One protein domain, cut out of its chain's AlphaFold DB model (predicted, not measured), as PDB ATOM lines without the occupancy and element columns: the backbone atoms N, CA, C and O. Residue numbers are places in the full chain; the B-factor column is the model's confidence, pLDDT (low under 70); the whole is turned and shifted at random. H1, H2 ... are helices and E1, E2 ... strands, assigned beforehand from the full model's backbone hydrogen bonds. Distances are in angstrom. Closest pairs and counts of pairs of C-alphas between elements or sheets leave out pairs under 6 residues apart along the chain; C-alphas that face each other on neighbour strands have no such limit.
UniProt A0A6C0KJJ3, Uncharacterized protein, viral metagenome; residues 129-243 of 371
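AT A GLANCE: This is residues 129 to 243 of the 371 residues of an uncharacterized protein of viral metagenome (UniProt A0A6C0KJJ3). Two small three-stranded sheets are joined by E4 running on into E5: a strongly twisted one, E2 E3 E4, with H1 over one face and H3 over the opposite face, and beyond it a second one, E1 E5 E6, at the other end of the longest axis. H1 and H2 make a corner, where residues 141 to 146 stick out, and short H4 follows E6, with residues 233 to 243 as a tail without a named element. The printed part has 115 residues, with four named helices and six named strands in the order H1 H2 H3 E1 E2 E3 E4 E5 E6 H4. Both sheets are antiparallel, in the orders E2 E3 E4 and E1 E5 E6, and the class is mixed, helices and strands. The whole is compact, with a radius of gyration of the C-alphas of 14.7 A and spans of 44 by 34 by 24 A.

HOW THE PARTS SIT: Start with H1, residues 129 to 140, whose closest C-alpha to E2, residues 181 to 188, is that of Ser 135, 5.0 A from Lys 188. H1 is on the sheet of E2, E3, residues 195 to 201, and E4, residues 206 to 209, at a height over the sheet of 8.5 A. H2, residues 144 to 153, is close to H1 but not clearly touching, with the closest C-alphas, Phe 139 and Gln 147, 7.4 A apart, and only grazes that sheet. H3, residues 157 to 164, is on the opposite face from H1, over E2 at a height of 9.7 A; the closest C-alphas are Tyr 157 and Pro 185, 6.4 A. E2 bends by 77 degrees at residue 185. E2, E3 and E4 form a meander, each strand the antiparallel neighbour of the one before, in two hairpins; look for N 184 and O 198 at 2.9 A, and N 208 and O 199 at 2.8 A. E4 runs on into E5, residues 211 to 216, at 72 degrees. E5 has E1, residues 167 to 169, as one neighbour, N 168 to O 214 being 2.8 A, and E6, residues 223 to 228, as the other, in a hairpin with N 213 to O 226 at 2.8 A. H4, residues 229 to 232, is close to H2 but not clearly touching, with C-alphas 153 and 230, the closest, 5.9 A apart, and H4 and H3 are near each other. Every O i to N i+4 pair is within hydrogen-bond range in H1 and H3, and 5 of 6 in H2; H4 is too short for one.

IN THESE COORDINATES: Find C-alpha 129 at (226.244, 171.852, 151.394); H1 runs 16.8 A from there, and H2 14.7 A. E2 spans 17.9 A from C-alpha 181 at (217.806, 164.468, 143.280), and E3 18.3 A. E5 covers 15.7 A and E6 15.6 A, and H4 ends at C-alpha 232, (207.075, 174.979, 131.975).

THE WHOLE: The C-alphas farthest apart, Ser 141 and Cys 220, are 43.8 A apart. The printed part has no cut, and its one long link joins E1 to E2 over 11 residues. The mean pLDDT of the printed part is 92.6, and no printed residue is under 70.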
ATOM      1  N   ILE A 129     227.176 171.493 150.316       92.25
ATOM      2  CA  ILE A 129     226.244 171.852 151.394       92.25
ATOM      3  C   ILE A 129     226.469 173.305 151.832       92.25
ATOM      4  O   ILE A 129     225.519 174.080 151.942       92.25
ATOM      5  N   GLU A 130     227.726 173.718 152.012       93.69
ATOM      6  CA  GLU A 130     228.045 175.119 152.304       93.69
ATOM      7  C   GLU A 130     227.641 176.039 151.153       93.69
ATOM      8  O   GLU A 130     227.108 177.120 151.395       93.69
ATOM      9  N   MET A 131     227.830 175.604 149.904       94.38
ATOM     10  CA  MET A 131     227.393 176.345 148.724       94.38
ATOM     11  C   MET A 131     225.881 176.555 148.697       94.38
ATOM     12  O   MET A 131     225.451 177.651 148.339       94.38
ATOM     13  N   ILE A 132     225.077 175.565 149.095       95.56
ATOM     14  CA  ILE A 132     223.620 175.720 149.236       95.56
ATOM     15  C   ILE A 132     223.311 176.816 150.255       95.56
ATOM     16  O   ILE A 132     222.627 177.778 149.913       95.56
ATOM     17  N   ARG A 133     223.891 176.731 151.458       95.38
ATOM     18  CA  ARG A 133     223.643 177.700 152.537       95.38
ATOM     19  C   ARG A 133     224.075 179.121 152.164       95.38
ATOM     20  O   ARG A 133     223.358 180.082 152.419       95.38
ATOM     21  N   ILE A 134     225.243 179.261 151.535       95.12
ATOM     22  CA  ILE A 134     225.737 180.552 151.029       95.12
ATOM     23  C   ILE A 134     224.769 181.110 149.985       95.12
ATOM     24  O   ILE A 134     224.442 182.292 150.022       95.12
ATOM     25  N   SER A 135     224.306 180.265 149.062       96.69
ATOM     26  CA  SER A 135     223.385 180.677 148.003       96.69
ATOM     27  C   SER A 135     222.042 181.139 148.563       96.69
ATOM     28  O   SER A 135     221.510 182.136 148.088       96.69
ATOM     29  N   GLU A 136     221.522 180.450 149.577       96.25
ATOM     30  CA  GLU A 136     220.278 180.803 150.257       96.25
ATOM     31  C   GLU A 136     220.375 182.149 150.972       96.25
ATOM     32  O   GLU A 136     219.593 183.050 150.671       96.25
ATOM     33  N   ASN A 137     221.388 182.334 151.817       96.31
ATOM     34  CA  ASN A 137     221.603 183.602 152.516       96.31
ATOM     35  C   ASN A 137     221.805 184.767 151.529       96.31
ATOM     36  O   ASN A 137     221.255 185.857 151.700       96.31
ATOM     37  N   GLU A 138     222.582 184.549 150.464       96.31
ATOM     38  CA  GLU A 138     222.802 185.573 149.442       96.31
ATOM     39  C   GLU A 138     221.561 185.876 148.610       96.31
ATOM     40  O   GLU A 138     221.408 187.011 148.171       96.31
ATOM     41  N   PHE A 139     220.703 184.892 148.348       96.56
ATOM     42  CA  PHE A 139     219.459 185.121 147.625       96.56
ATOM     43  C   PHE A 139     218.446 185.869 148.497       96.56
ATOM     44  O   PHE A 139     217.850 186.834 148.030       96.56
ATOM     45  N   GLN A 140     218.300 185.477 149.767       95.19
ATOM     46  CA  GLN A 140     217.388 186.110 150.728       95.19
ATOM     47  C   GLN A 140     217.768 187.563 151.049       95.19
ATOM     48  O   GLN A 140     216.893 188.380 151.315       95.19
ATOM     49  N   SER A 141     219.061 187.892 150.992       96.25
ATOM     50  CA  SER A 141     219.571 189.263 151.157       96.25
ATOM     51  C   SER A 141     219.460 190.134 149.900       96.25
ATOM     52  O   SER A 141     219.767 191.324 149.964       96.25
ATOM     53  N   MET A 142     219.031 189.579 148.758       95.88
ATOM     54  CA  MET A 142     218.702 190.392 147.584       95.88
ATOM     55  C   MET A 142     217.442 191.214 147.838       95.88
ATOM     56  O   MET A 142     216.573 190.813 148.610       95.88
ATOM     57  N   ASP A 143     217.298 192.318 147.113       95.31
ATOM     58  CA  ASP A 143     216.069 193.097 147.111       95.31
ATOM     59  C   ASP A 143     214.860 192.269 146.636       95.31
ATOM     60  O   ASP A 143     214.969 191.331 145.836       95.31
ATOM     61  N   THR A 144     213.683 192.620 147.147       93.88
ATOM     62  CA  THR A 144     212.427 191.909 146.874       93.88
ATOM     63  C   THR A 144     212.058 191.935 145.393       93.88
ATOM     64  O   THR A 144     211.571 190.934 144.862       93.88
ATOM     65  N   ASP A 145     212.344 193.036 144.697       94.50
ATOM     66  CA  ASP A 145     212.099 193.174 143.261       94.50
ATOM     67  C   ASP A 145     212.945 192.192 142.448       94.50
ATOM     68  O   ASP A 145     212.441 191.549 141.520       94.50
ATOM     69  N   PHE A 146     214.215 192.011 142.808       94.88
ATOM     70  CA  PHE A 146     215.076 190.997 142.219       94.88
ATOM     71  C   PHE A 146     214.518 189.594 142.453       94.88
ATOM     72  O   PHE A 146     214.391 188.827 141.495       94.88
ATOM     73  N   GLN A 147     214.157 189.253 143.694       93.94
ATOM     74  CA  GLN A 147     213.625 187.929 144.030       93.94
ATOM     75  C   GLN A 147     212.330 187.632 143.255       93.94
ATOM     76  O   GLN A 147     212.191 186.567 142.644       93.94
ATOM     77  N   HIS A 148     211.413 188.599 143.188       92.38
ATOM     78  CA  HIS A 148     210.186 188.490 142.400       92.38
ATOM     79  C   HIS A 148     210.470 188.325 140.907       92.38
ATOM     80  O   HIS A 148     209.918 187.430 140.264       92.38
ATOM     81  N   ASN A 149     211.351 189.147 140.333       93.06
ATOM     82  CA  ASN A 149     211.705 189.041 138.919       93.06
ATOM     83  C   ASN A 149     212.406 187.716 138.596       93.06
ATOM     84  O   ASN A 149     212.156 187.129 137.540       93.06
ATOM     85  N   TYR A 150     213.221 187.197 139.516       95.12
ATOM     86  CA  TYR A 150     213.837 185.882 139.394       95.12
ATOM     87  C   TYR A 150     212.775 184.778 139.307       95.12
ATOM     88  O   TYR A 150     212.769 183.997 138.350       95.12
ATOM     89  N   PHE A 151     211.818 184.760 140.238       94.25
ATOM     90  CA  PHE A 151     210.751 183.755 140.280       94.25
ATOM     91  C   PHE A 151     209.618 183.972 139.275       94.25
ATOM     92  O   PHE A 151     208.791 183.083 139.092       94.25
ATOM     93  N   ARG A 152     209.586 185.089 138.538       91.12
ATOM     94  CA  ARG A 152     208.761 185.192 137.321       91.12
ATOM     95  C   ARG A 152     209.253 184.251 136.223       91.12
ATOM     96  O   ARG A 152     208.449 183.763 135.432       91.12
ATOM     97  N   LYS A 153     210.562 183.990 136.178       91.56
ATOM     98  CA  LYS A 153     211.199 183.116 135.186       91.56
ATOM     99  C   LYS A 153     211.464 181.717 135.738       91.56
ATOM    100  O   LYS A 153     211.146 180.732 135.081       91.56
ATOM    101  N   HIS A 154     212.083 181.620 136.907       94.31
ATOM    102  CA  HIS A 154     212.517 180.356 137.495       94.31
ATOM    103  C   HIS A 154     211.428 179.746 138.384       94.31
ATOM    104  O   HIS A 154     210.572 180.455 138.906       94.31
ATOM    105  N   MET A 155     211.448 178.420 138.527       94.06
ATOM    106  CA  MET A 155     210.488 177.710 139.372       94.06
ATOM    107  C   MET A 155     210.891 177.766 140.840       94.06
ATOM    108  O   MET A 155     212.081 177.639 141.152       94.06
ATOM    109  N   THR A 156     209.904 177.890 141.723       94.12
ATOM    110  CA  THR A 156     210.073 177.630 143.156       94.12
ATOM    111  C   THR A 156     210.240 176.130 143.414       94.12
ATOM    112  O   THR A 156     210.078 175.298 142.515       94.12
ATOM    113  N   TYR A 157     210.586 175.777 144.651       93.62
ATOM    114  CA  TYR A 157     210.677 174.381 145.071       93.62
ATOM    115  C   TYR A 157     209.348 173.630 144.886       93.62
ATOM    116  O   TYR A 157     209.329 172.538 144.315       93.62
ATOM    117  N   ASP A 158     208.236 174.248 145.280       91.00
ATOM    118  CA  ASP A 158     206.906 173.632 145.203       91.00
ATOM    119  C   ASP A 158     206.459 173.419 143.754       91.00
ATOM    120  O   ASP A 158     205.962 172.351 143.390       91.00
ATOM    121  N   GLU A 159     206.709 174.405 142.887       91.81
ATOM    122  CA  GLU A 159     206.403 174.297 141.460       91.81
ATOM    123  C   GLU A 159     207.190 173.174 140.790       91.81
ATOM    124  O   GLU A 159     206.638 172.426 139.981       91.81
ATOM    125  N   PHE A 160     208.476 173.034 141.129       94.00
ATOM    126  CA  PHE A 160     209.282 171.936 140.613       94.00
ATOM    127  C   PHE A 160     208.785 170.587 141.136       94.00
ATOM    128  O   PHE A 160     208.658 169.638 140.364       94.00
ATOM    129  N   THR A 161     208.461 170.502 142.426       90.75
ATOM    130  CA  THR A 161     207.952 169.276 143.055       90.75
ATOM    131  C   THR A 161     206.676 168.788 142.367       90.75
ATOM    132  O   THR A 161     206.562 167.599 142.071       90.75
ATOM    133  N   TYR A 162     205.773 169.702 141.995       87.75
ATOM    134  CA  TYR A 162     204.566 169.372 141.232       87.75
ATOM    135  C   TYR A 162     204.867 168.724 139.870       87.75
ATOM    136  O   TYR A 162     204.202 167.766 139.471       87.75
ATOM    137  N   ILE A 163     205.868 169.224 139.138       90.06
ATOM    138  CA  ILE A 163     206.213 168.684 137.815       90.06
ATOM    139  C   ILE A 163     207.206 167.520 137.870       90.06
ATOM    140  O   ILE A 163     207.352 166.833 136.859       90.06
ATOM    141  N   LYS A 164     207.884 167.285 139.005       91.25
ATOM    142  CA  LYS A 164     208.939 166.266 139.156       91.25
ATOM    143  C   LYS A 164     208.440 164.885 138.736       91.25
ATOM    144  O   LYS A 164     209.120 164.203 137.978       91.25
ATOM    145  N   SER A 165     207.220 164.525 139.134       86.88
ATOM    146  CA  SER A 165     206.568 163.253 138.778       86.88
ATOM    147  C   SER A 165     206.266 163.093 137.284       86.88
ATOM    148  O   SER A 165     206.047 161.981 136.810       86.88
ATOM    149  N   LYS A 166     206.255 164.192 136.524       88.62
ATOM    150  CA  LYS A 166     205.989 164.203 135.082       88.62
ATOM    151  C   LYS A 166     207.268 164.249 134.235       88.62
ATOM    152  O   LYS A 166     207.191 164.194 133.001       88.62
ATOM    153  N   ILE A 167     208.435 164.392 134.868       93.56
ATOM    154  CA  ILE A 167     209.736 164.348 134.198       93.56
ATOM    155  C   ILE A 167     210.129 162.883 134.018       93.56
ATOM    156  O   ILE A 167     210.296 162.155 134.986       93.56
ATOM    157  N   MET A 168     210.307 162.470 132.765       94.88
ATOM    158  CA  MET A 168     210.759 161.119 132.426       94.88
ATOM    159  C   MET A 168     212.279 161.004 132.463       94.88
ATOM    160  O   MET A 168     212.814 159.948 132.775       94.88
ATOM    161  N   SER A 169     212.975 162.067 132.057       96.50
ATOM    162  CA  SER A 169     214.432 162.127 132.110       96.50
ATOM    163  C   SER A 169     214.959 163.551 131.933       96.50
ATOM    164  O   SER A 169     214.243 164.446 131.471       96.50
ATOM    165  N   ILE A 170     216.232 163.761 132.262       96.44
ATOM    166  CA  ILE A 170     216.975 165.005 132.004       96.44
ATOM    167  C   ILE A 170     218.319 164.711 131.322       96.44
ATOM    168  O   ILE A 170     218.769 163.565 131.262       96.44
ATOM    169  N   GLN A 171     218.964 165.760 130.804       95.25
ATOM    170  CA  GLN A 171     220.262 165.712 130.127       95.25
ATOM    171  C   GLN A 171     220.310 164.665 128.995       95.25
ATOM    172  O   GLN A 171     221.249 163.880 128.906       95.25
ATOM    173  N   ASN A 172     219.290 164.640 128.124       93.06
ATOM    174  CA  ASN A 172     219.168 163.679 127.012       93.06
ATOM    175  C   ASN A 172     219.139 162.201 127.460       93.06
ATOM    176  O   ASN A 172     219.822 161.362 126.883       93.06
ATOM    177  N   ASN A 173     218.302 161.871 128.450       94.25
ATOM    178  CA  ASN A 173     218.171 160.523 129.032       94.25
ATOM    179  C   ASN A 173     219.389 160.027 129.828       94.25
ATOM    180  O   ASN A 173     219.464 158.837 130.111       94.25
ATOM    181  N   LYS A 174     220.318 160.906 130.226       94.88
ATOM    182  CA  LYS A 174     221.399 160.524 131.152       94.88
ATOM    183  C   LYS A 174     220.839 160.123 132.520       94.88
ATOM    184  O   LYS A 174     221.295 159.150 133.103       94.88
ATOM    185  N   PHE A 175     219.845 160.866 133.010       94.44
ATOM    186  CA  PHE A 175     219.181 160.583 134.281       94.44
ATOM    187  C   PHE A 175     217.698 160.319 134.034       94.44
ATOM    188  O   PHE A 175     216.975 161.230 133.626       94.44
ATOM    189  N   CYS A 176     217.273 159.073 134.243       92.94
ATOM    190  CA  CYS A 176     215.883 158.621 134.104       92.94
ATOM    191  C   CYS A 176     215.186 158.428 135.457       92.94
ATOM    192  O   CYS A 176     213.961 158.419 135.508       92.94
ATOM    193  N   ASP A 177     215.959 158.304 136.536       91.69
ATOM    194  CA  ASP A 177     215.453 158.330 137.901       91.69
ATOM    195  C   ASP A 177     215.939 159.605 138.601       91.69
ATOM    196  O   ASP A 177     217.121 159.950 138.553       91.69
ATOM    197  N   LEU A 178     214.997 160.327 139.208       92.31
ATOM    198  CA  LEU A 178     215.223 161.583 139.916       92.31
ATOM    199  C   LEU A 178     214.917 161.474 141.419       92.31
ATOM    200  O   LEU A 178     214.834 162.500 142.100       92.31
ATOM    201  N   THR A 179     214.717 160.266 141.949       92.12
ATOM    202  CA  THR A 179     214.427 160.002 143.370       92.12
ATOM    203  C   THR A 179     215.443 160.670 144.298       92.12
ATOM    204  O   THR A 179     215.051 161.476 145.140       92.12
ATOM    205  N   HIS A 180     216.737 160.442 144.064       93.06
ATOM    206  CA  HIS A 180     217.848 160.968 144.871       93.06
ATOM    207  C   HIS A 180     218.245 162.421 144.559       93.06
ATOM    208  O   HIS A 180     219.195 162.949 145.136       93.06
ATOM    209  N   PHE A 181     217.526 163.086 143.651       95.56
ATOM    210  CA  PHE A 181     217.806 164.468 143.280       95.56
ATOM    211  C   PHE A 181     216.906 165.455 144.027       95.56
ATOM    212  O   PHE A 181     215.671 165.405 143.924       95.56
ATOM    213  N   THR A 182     217.536 166.420 144.693       95.62
ATOM    214  CA  THR A 182     216.868 167.539 145.372       95.62
ATOM    215  C   THR A 182     216.987 168.806 144.534       95.62
ATOM    216  O   THR A 182     218.071 169.165 144.080       95.62
ATOM    217  N   TYR A 183     215.876 169.501 144.304       97.06
ATOM    218  CA  TYR A 183     215.874 170.733 143.519       97.06
ATOM    219  C   TYR A 183     216.231 171.946 144.372       97.06
ATOM    220  O   TYR A 183     215.586 172.203 145.384       97.06
ATOM    221  N   TYR A 184     217.209 172.724 143.910       97.00
ATOM    222  CA  TYR A 184     217.589 173.996 144.511       97.00
ATOM    223  C   TYR A 184     217.368 175.135 143.509       97.00
ATOM    224  O   TYR A 184     218.043 175.177 142.475       97.00
ATOM    225  N   PRO A 185     216.443 176.072 143.785       96.25
ATOM    226  CA  PRO A 185     216.011 177.068 142.808       96.25
ATOM    227  C   PRO A 185     217.041 178.159 142.496       96.25
ATOM    228  O   PRO A 185     216.951 178.754 141.425       96.25
ATOM    229  N   TYR A 186     217.998 178.446 143.384       96.25
ATOM    230  CA  TYR A 186     218.882 179.618 143.281       96.25
ATOM    231  C   TYR A 186     220.333 179.346 143.710       96.25
ATOM    232  O   TYR A 186     220.901 180.080 144.506       96.25
ATOM    233  N   ILE A 187     220.991 178.323 143.159       96.69
ATOM    234  CA  ILE A 187     222.421 178.105 143.432       96.69
ATOM    235  C   ILE A 187     223.262 179.247 142.848       96.69
ATOM    236  O   ILE A 187     223.135 179.599 141.668       96.69
ATOM    237  N   LYS A 188     224.143 179.813 143.677       94.69
ATOM    238  CA  LYS A 188     225.079 180.869 143.299       94.69
ATOM    239  C   LYS A 188     226.062 180.364 142.252       94.69
ATOM    240  O   LYS A 188     226.708 179.328 142.414       94.69
ATOM    241  N   ILE A 189     226.232 181.149 141.197       92.00
ATOM    242  CA  ILE A 189     227.182 180.881 140.121       92.00
ATOM    243  C   ILE A 189     227.986 182.142 139.791       92.00
ATOM    244  O   ILE A 189     227.503 183.265 139.884       92.00
ATOM    245  N   PHE A 190     229.238 181.952 139.380       86.12
ATOM    246  CA  PHE A 190     230.186 183.040 139.113       86.12
ATOM    247  C   PHE A 190     230.231 183.409 137.620       86.12
ATOM    248  O   PHE A 190     231.302 183.492 137.025       86.12
ATOM    249  N   ASN A 191     229.057 183.564 137.002       81.81
ATOM    250  CA  ASN A 191     228.883 183.891 135.579       81.81
ATOM    251  C   ASN A 191     228.005 185.150 135.408       81.81
ATOM    252  O   ASN A 191     227.733 185.857 136.370       81.81
ATOM    253  N   GLN A 192     227.562 185.446 134.177       81.94
ATOM    254  CA  GLN A 192     226.712 186.610 133.860       81.94
ATOM    255  C   GLN A 192     225.404 186.670 134.670       81.94
ATOM    256  O   GLN A 192     224.873 187.750 134.906       81.94
ATOM    257  N   THR A 193     224.877 185.522 135.090       86.25
ATOM    258  CA  THR A 193     223.720 185.409 135.988       86.25
ATOM    259  C   THR A 193     224.210 185.034 137.384       86.25
ATOM    260  O   THR A 193     225.017 184.115 137.482       86.25
ATOM    261  N   LYS A 194     223.718 185.700 138.441       91.88
ATOM    262  CA  LYS A 194     224.156 185.473 139.837       91.88
ATOM    263  C   LYS A 194     223.664 184.140 140.419       91.88
ATOM    264  O   LYS A 194     224.412 183.466 141.122       91.88
ATOM    265  N   PHE A 195     222.437 183.742 140.081       95.75
ATOM    266  CA  PHE A 195     221.792 182.519 140.565       95.75
ATOM    267  C   PHE A 195     221.223 181.702 139.405       95.75
ATOM    268  O   PHE A 195     220.848 182.266 138.373       95.75
ATOM    269  N   ASN A 196     221.174 180.381 139.567       95.00
ATOM    270  CA  ASN A 196     220.553 179.475 138.603       95.00
ATOM    271  C   ASN A 196     220.040 178.207 139.313       95.00
ATOM    272  O   ASN A 196     220.681 177.759 140.266       95.00
ATOM    273  N   PRO A 197     218.938 177.586 138.858       96.00
ATOM    274  CA  PRO A 197     218.468 176.331 139.429       96.00
ATOM    275  C   PRO A 197     219.364 175.140 139.077       96.00
ATOM    276  O   PRO A 197     219.850 175.024 137.945       96.00
ATOM    277  N   TYR A 198     219.518 174.229 140.035       96.69
ATOM    278  CA  TYR A 198     220.237 172.961 139.895       96.69
ATOM    279  C   TYR A 198     219.499 171.830 140.611       96.69
ATOM    280  O   TYR A 198     218.693 172.063 141.512       96.69
ATOM    281  N   LEU A 199     219.802 170.598 140.211       96.94
ATOM    282  CA  LEU A 199     219.485 169.411 140.993       96.94
ATOM    283  C   LEU A 199     220.738 168.983 141.750       96.94
ATOM    284  O   LEU A 199     221.806 168.875 141.159       96.94
ATOM    285  N   TYR A 200     220.615 168.762 143.047       97.06
ATOM    286  CA  TYR A 200     221.673 168.213 143.877       97.06
ATOM    287  C   TYR A 200     221.476 166.705 143.997       97.06
ATOM    288  O   TYR A 200     220.442 166.254 144.490       97.06
ATOM    289  N   ASP A 201     222.451 165.951 143.503       95.50
ATOM    290  CA  ASP A 201     222.540 164.504 143.653       95.50
ATOM    291  C   ASP A 201     223.083 164.189 145.048       95.50
ATOM    292  O   ASP A 201     224.253 164.465 145.340       95.50
ATOM    293  N   THR A 202     222.236 163.638 145.916       93.19
ATOM    294  CA  THR A 202     222.627 163.332 147.295       93.19
ATOM    295  C   THR A 202     223.552 162.123 147.409       93.19
ATOM    296  O   THR A 202     224.269 162.022 148.401       93.19
ATOM    297  N   ILE A 203     223.584 161.242 146.403       93.00
ATOM    298  CA  ILE A 203     224.449 160.055 146.382       93.00
ATOM    299  C   ILE A 203     225.848 160.444 145.915       93.00
ATOM    300  O   ILE A 203     226.836 160.161 146.589       93.00
ATOM    301  N   ASN A 204     225.935 161.118 144.768       92.88
ATOM    302  CA  ASN A 204     227.222 161.460 144.159       92.88
ATOM    303  C   ASN A 204     227.791 162.796 144.658       92.88
ATOM    304  O   ASN A 204     228.877 163.190 144.232       92.88
ATOM    305  N   ASN A 205     227.062 163.497 145.535       93.62
ATOM    306  CA  ASN A 205     227.418 164.809 146.070       93.62
ATOM    307  C   ASN A 205     227.827 165.775 144.943       93.62
ATOM    308  O   ASN A 205     228.952 166.275 144.899       93.62
ATOM    309  N   ASN A 206     226.919 166.007 143.993       95.06
ATOM    310  CA  ASN A 206     227.190 166.848 142.827       95.06
ATOM    311  C   ASN A 206     225.968 167.675 142.408       95.06
ATOM    312  O   ASN A 206     224.824 167.262 142.588       95.06
ATOM    313  N   PHE A 207     226.213 168.838 141.800       96.00
ATOM    314  CA  PHE A 207     225.167 169.647 141.179       96.00
ATOM    315  C   PHE A 207     225.033 169.326 139.693       96.00
ATOM    316  O   PHE A 207     225.950 169.533 138.897       96.00
ATOM    317  N   GLU A 208     223.836 168.916 139.299       96.12
ATOM    318  CA  GLU A 208     223.473 168.604 137.927       96.12
ATOM    319  C   GLU A 208     222.594 169.699 137.320       96.12
ATOM    320  O   GLU A 208     221.632 170.199 137.913       96.12
ATOM    321  N   LYS A 209     222.936 170.092 136.088       94.50
ATOM    322  CA  LYS A 209     222.156 171.076 135.332       94.50
ATOM    323  C   LYS A 209     220.840 170.466 134.873       94.50
ATOM    324  O   LYS A 209     220.800 169.331 134.400       94.50
ATOM    325  N   ILE A 210     219.792 171.280 134.896       95.12
ATOM    326  CA  ILE A 210     218.453 170.897 134.448       95.12
ATOM    327  C   ILE A 210     218.270 171.348 133.000       95.12
ATOM    328  O   ILE A 210     217.745 172.428 132.729       95.12
ATOM    329  N   ASN A 211     218.758 170.545 132.061       95.69
ATOM    330  CA  ASN A 211     218.589 170.802 130.637       95.69
ATOM    331  C   ASN A 211     218.111 169.552 129.890       95.69
ATOM    332  O   ASN A 211     218.204 168.442 130.406       95.69
ATOM    333  N   TYR A 212     217.577 169.750 128.683       96.38
ATOM    334  CA  TYR A 212     217.080 168.679 127.809       96.38
ATOM    335  C   TYR A 212     216.162 167.692 128.544       96.38
ATOM    336  O   TYR A 212     216.442 166.498 128.657       96.38
ATOM    337  N   ILE A 213     215.077 168.238 129.081       96.38
ATOM    338  CA  ILE A 213     214.125 167.556 129.949       96.38
ATOM    339  C   ILE A 213     213.077 166.871 129.080       96.38
ATOM    340  O   ILE A 213     212.395 167.536 128.290       96.38
ATOM    341  N   LYS A 214     212.937 165.557 129.234       96.56
ATOM    342  CA  LYS A 214     211.925 164.749 128.559       96.56
ATOM    343  C   LYS A 214     210.677 164.665 129.427       96.56
ATOM    344  O   LYS A 214     210.727 164.205 130.564       96.56
ATOM    345  N   PHE A 215     209.550 165.068 128.862       94.81
ATOM    346  CA  PHE A 215     208.237 165.026 129.494       94.81
ATOM    347  C   PHE A 215     207.313 164.063 128.756       94.81
ATOM    348  O   PHE A 215     207.494 163.801 127.561       94.81
ATOM    349  N   LYS A 216     206.286 163.587 129.461       92.00
ATOM    350  CA  LYS A 216     205.131 162.906 128.874       92.00
ATOM    351  C   LYS A 216     203.976 163.902 128.729       92.00
ATOM    352  O   LYS A 216     203.707 164.677 129.641       92.00
ATOM    353  N   CYS A 217     203.326 163.930 127.567       90.88
ATOM    354  CA  CYS A 217     202.210 164.839 127.300       90.88
ATOM    355  C   CYS A 217     200.960 164.420 128.080       90.88
ATOM    356  O   CYS A 217     200.461 163.318 127.874       90.88
ATOM    357  N   ASP A 218     200.389 165.336 128.865       87.56
ATOM    358  CA  ASP A 218     199.165 165.098 129.647       87.56
ATOM    359  C   ASP A 218     197.951 164.748 128.748       87.56
ATOM    360  O   ASP A 218     196.989 164.120 129.193       87.56
ATOM    361  N   ASN A 219     197.963 165.153 127.468       85.25
ATOM    362  CA  ASN A 219     196.831 164.949 126.558       85.25
ATOM    363  C   ASN A 219     196.956 163.696 125.681       85.25
ATOM    364  O   ASN A 219     196.065 162.853 125.707       85.25
ATOM    365  N   CYS A 220     198.033 163.575 124.904       83.88
ATOM    366  CA  CYS A 220     198.202 162.493 123.925       83.88
ATOM    367  C   CYS A 220     199.222 161.429 124.342       83.88
ATOM    368  O   CYS A 220     199.570 160.586 123.523       83.88
ATOM    369  N   ASP A 221     199.767 161.522 125.559       86.56
ATOM    370  CA  ASP A 221     200.760 160.592 126.103       86.56
ATOM    371  C   ASP A 221     202.092 160.528 125.318       86.56
ATOM    372  O   ASP A 221     203.007 159.806 125.708       86.56
ATOM    373  N   ALA A 222     202.256 161.337 124.263       88.75
ATOM    374  CA  ALA A 222     203.493 161.437 123.496       88.75
ATOM    375  C   ALA A 222     204.630 162.065 124.314       88.75
ATOM    376  O   ALA A 222     204.419 162.988 125.106       88.75
ATOM    377  N   PHE A 223     205.858 161.616 124.060       92.75
ATOM    378  CA  PHE A 223     207.054 162.183 124.674       92.75
ATOM    379  C   PHE A 223     207.558 163.403 123.906       92.75
ATOM    380  O   PHE A 223     207.549 163.429 122.676       92.75
ATOM    381  N   PHE A 224     208.042 164.409 124.629       94.31
ATOM    382  CA  PHE A 224     208.654 165.600 124.041       94.31
ATOM    383  C   PHE A 224     209.767 166.143 124.935       94.31
ATOM    384  O   PHE A 224     209.802 165.863 126.131       94.31
ATOM    385  N   ILE A 225     210.684 166.912 124.346       94.75
ATOM    386  CA  ILE A 225     211.856 167.453 125.040       94.75
ATOM    387  C   ILE A 225     211.784 168.976 125.057       94.75
ATOM    388  O   ILE A 225     211.559 169.601 124.020       94.75
ATOM    389  N   ASN A 226     212.034 169.574 126.222       94.69
ATOM    390  CA  ASN A 226     212.320 170.999 126.342       94.69
ATOM    391  C   ASN A 226     213.756 171.204 126.793       94.69
ATOM    392  O   ASN A 226     214.235 170.528 127.701       94.69
ATOM    393  N   ARG A 227     214.439 172.172 126.182       93.94
ATOM    394  CA  ARG A 227     215.818 172.487 126.551       93.94
ATOM    395  C   ARG A 227     215.922 172.995 127.984       93.94
ATOM    396  O   ARG A 227     216.821 172.554 128.686       93.94
ATOM    397  N   ASP A 228     215.022 173.885 128.391       92.38
ATOM    398  CA  ASP A 228     215.091 174.579 129.674       92.38
ATOM    399  C   ASP A 228     213.819 174.372 130.507       92.38
ATOM    400  O   ASP A 228     212.707 174.315 129.975       92.38
ATOM    401  N   LEU A 229     213.985 174.326 131.830       92.19
ATOM    402  CA  LEU A 229     212.905 174.101 132.795       92.19
ATOM    403  C   LEU A 229     211.867 175.233 132.819       92.19
ATOM    404  O   LEU A 229     210.665 174.972 132.863       92.19
ATOM    405  N   TYR A 230     212.313 176.491 132.732       90.62
ATOM    406  CA  TYR A 230     211.436 177.668 132.822       90.62
ATOM    407  C   TYR A 230     210.362 177.714 131.722       90.62
ATOM    408  O   TYR A 230     209.361 178.403 131.870       90.62
ATOM    409  N   ILE A 231     210.514 176.948 130.634       91.00
ATOM    410  CA  ILE A 231     209.491 176.807 129.582       91.00
ATOM    411  C   ILE A 231     208.174 176.254 130.154       91.00
ATOM    412  O   ILE A 231     207.111 176.467 129.566       91.00
ATOM    413  N   GLN A 232     208.233 175.540 131.281       91.00
ATOM    414  CA  GLN A 232     207.075 174.979 131.975       91.00
ATOM    415  C   GLN A 232     206.564 175.849 133.133       91.00
ATOM    416  O   GLN A 232     205.607 175.470 133.803       91.00
ATOM    417  N   LYS A 233     207.157 177.028 133.364       90.81
ATOM    418  CA  LYS A 233     206.727 177.957 134.413       90.81
ATOM    419  C   LYS A 233     205.269 178.378 134.194       90.81
ATOM    420  O   LYS A 233     204.879 178.704 133.072       90.81
ATOM    421  N   ASN A 234     204.475 178.347 135.265       83.69
ATOM    422  CA  ASN A 234     203.047 178.689 135.291       83.69
ATOM    423  C   ASN A 234     202.153 177.844 134.357       83.69
ATOM    424  O   ASN A 234     201.014 178.224 134.079       83.69
ATOM    425  N   LYS A 235     202.634 176.698 133.852       85.75
ATOM    426  CA  LYS A 235     201.825 175.801 133.019       85.75
ATOM    427  C   LYS A 235     201.158 174.728 133.868       85.75
ATOM    428  O   LYS A 235     201.817 173.837 134.390       85.75
ATOM    429  N   PHE A 236     199.830 174.763 133.910       80.44
ATOM    430  CA  PHE A 236     199.021 173.745 134.588       80.44
ATOM    431  C   PHE A 236     199.060 172.373 133.893       80.44
ATOM    432  O   PHE A 236     198.933 171.342 134.548       80.44
ATOM    433  N   LYS A 237     199.228 172.346 132.562       86.75
ATOM    434  CA  LYS A 237     199.317 171.113 131.761       86.75
ATOM    435  C   LYS A 237     200.628 171.057 130.989       86.75
ATOM    436  O   LYS A 237     201.007 172.031 130.336       86.75
ATOM    437  N   LEU A 238     201.265 169.890 130.993       90.19
ATOM    438  CA  LEU A 238     202.441 169.605 130.179       90.19
ATOM    439  C   LEU A 238     201.992 169.061 128.826       90.19
ATOM    440  O   LEU A 238     201.657 167.889 128.678       90.19
ATOM    441  N   LEU A 239     201.953 169.936 127.826       89.94
ATOM    442  CA  LEU A 239     201.489 169.594 126.485       89.94
ATOM    443  C   LEU A 239     202.657 169.566 125.499       89.94
ATOM    444  O   LEU A 239     203.490 170.474 125.490       89.94
ATOM    445  N   CYS A 240     202.678 168.558 124.622       89.25
ATOM    446  CA  CYS A 240     203.571 168.562 123.467       89.25
ATOM    447  C   CYS A 240     203.214 169.715 122.515       89.25
ATOM    448  O   CYS A 240     202.130 170.300 122.603       89.25
ATOM    449  N   LYS A 241     204.110 170.033 121.573       86.12
ATOM    450  CA  LYS A 241     203.914 171.130 120.610       86.12
ATOM    451  C   LYS A 241     202.570 171.030 119.883       86.12
ATOM    452  O   LYS A 241     201.868 172.033 119.782       86.12
ATOM    453  N   ASP A 242     202.196 169.826 119.458       80.81
ATOM    454  CA  ASP A 242     200.953 169.589 118.724       80.81
ATOM    455  C   ASP A 242     199.730 169.794 119.617       80.81
ATOM    456  O   ASP A 242     198.809 170.512 119.241       80.81
ATOM    457  N   CYS A 243     199.720 169.245 120.836       81.81
ATOM    458  CA  CYS A 243     198.608 169.445 121.769       81.81
ATOM    459  C   CYS A 243     198.496 170.889 122.258       81.81
ATOM    460  O   CYS A 243     197.386 171.368 122.455       81.81
TER     461      CYS A 243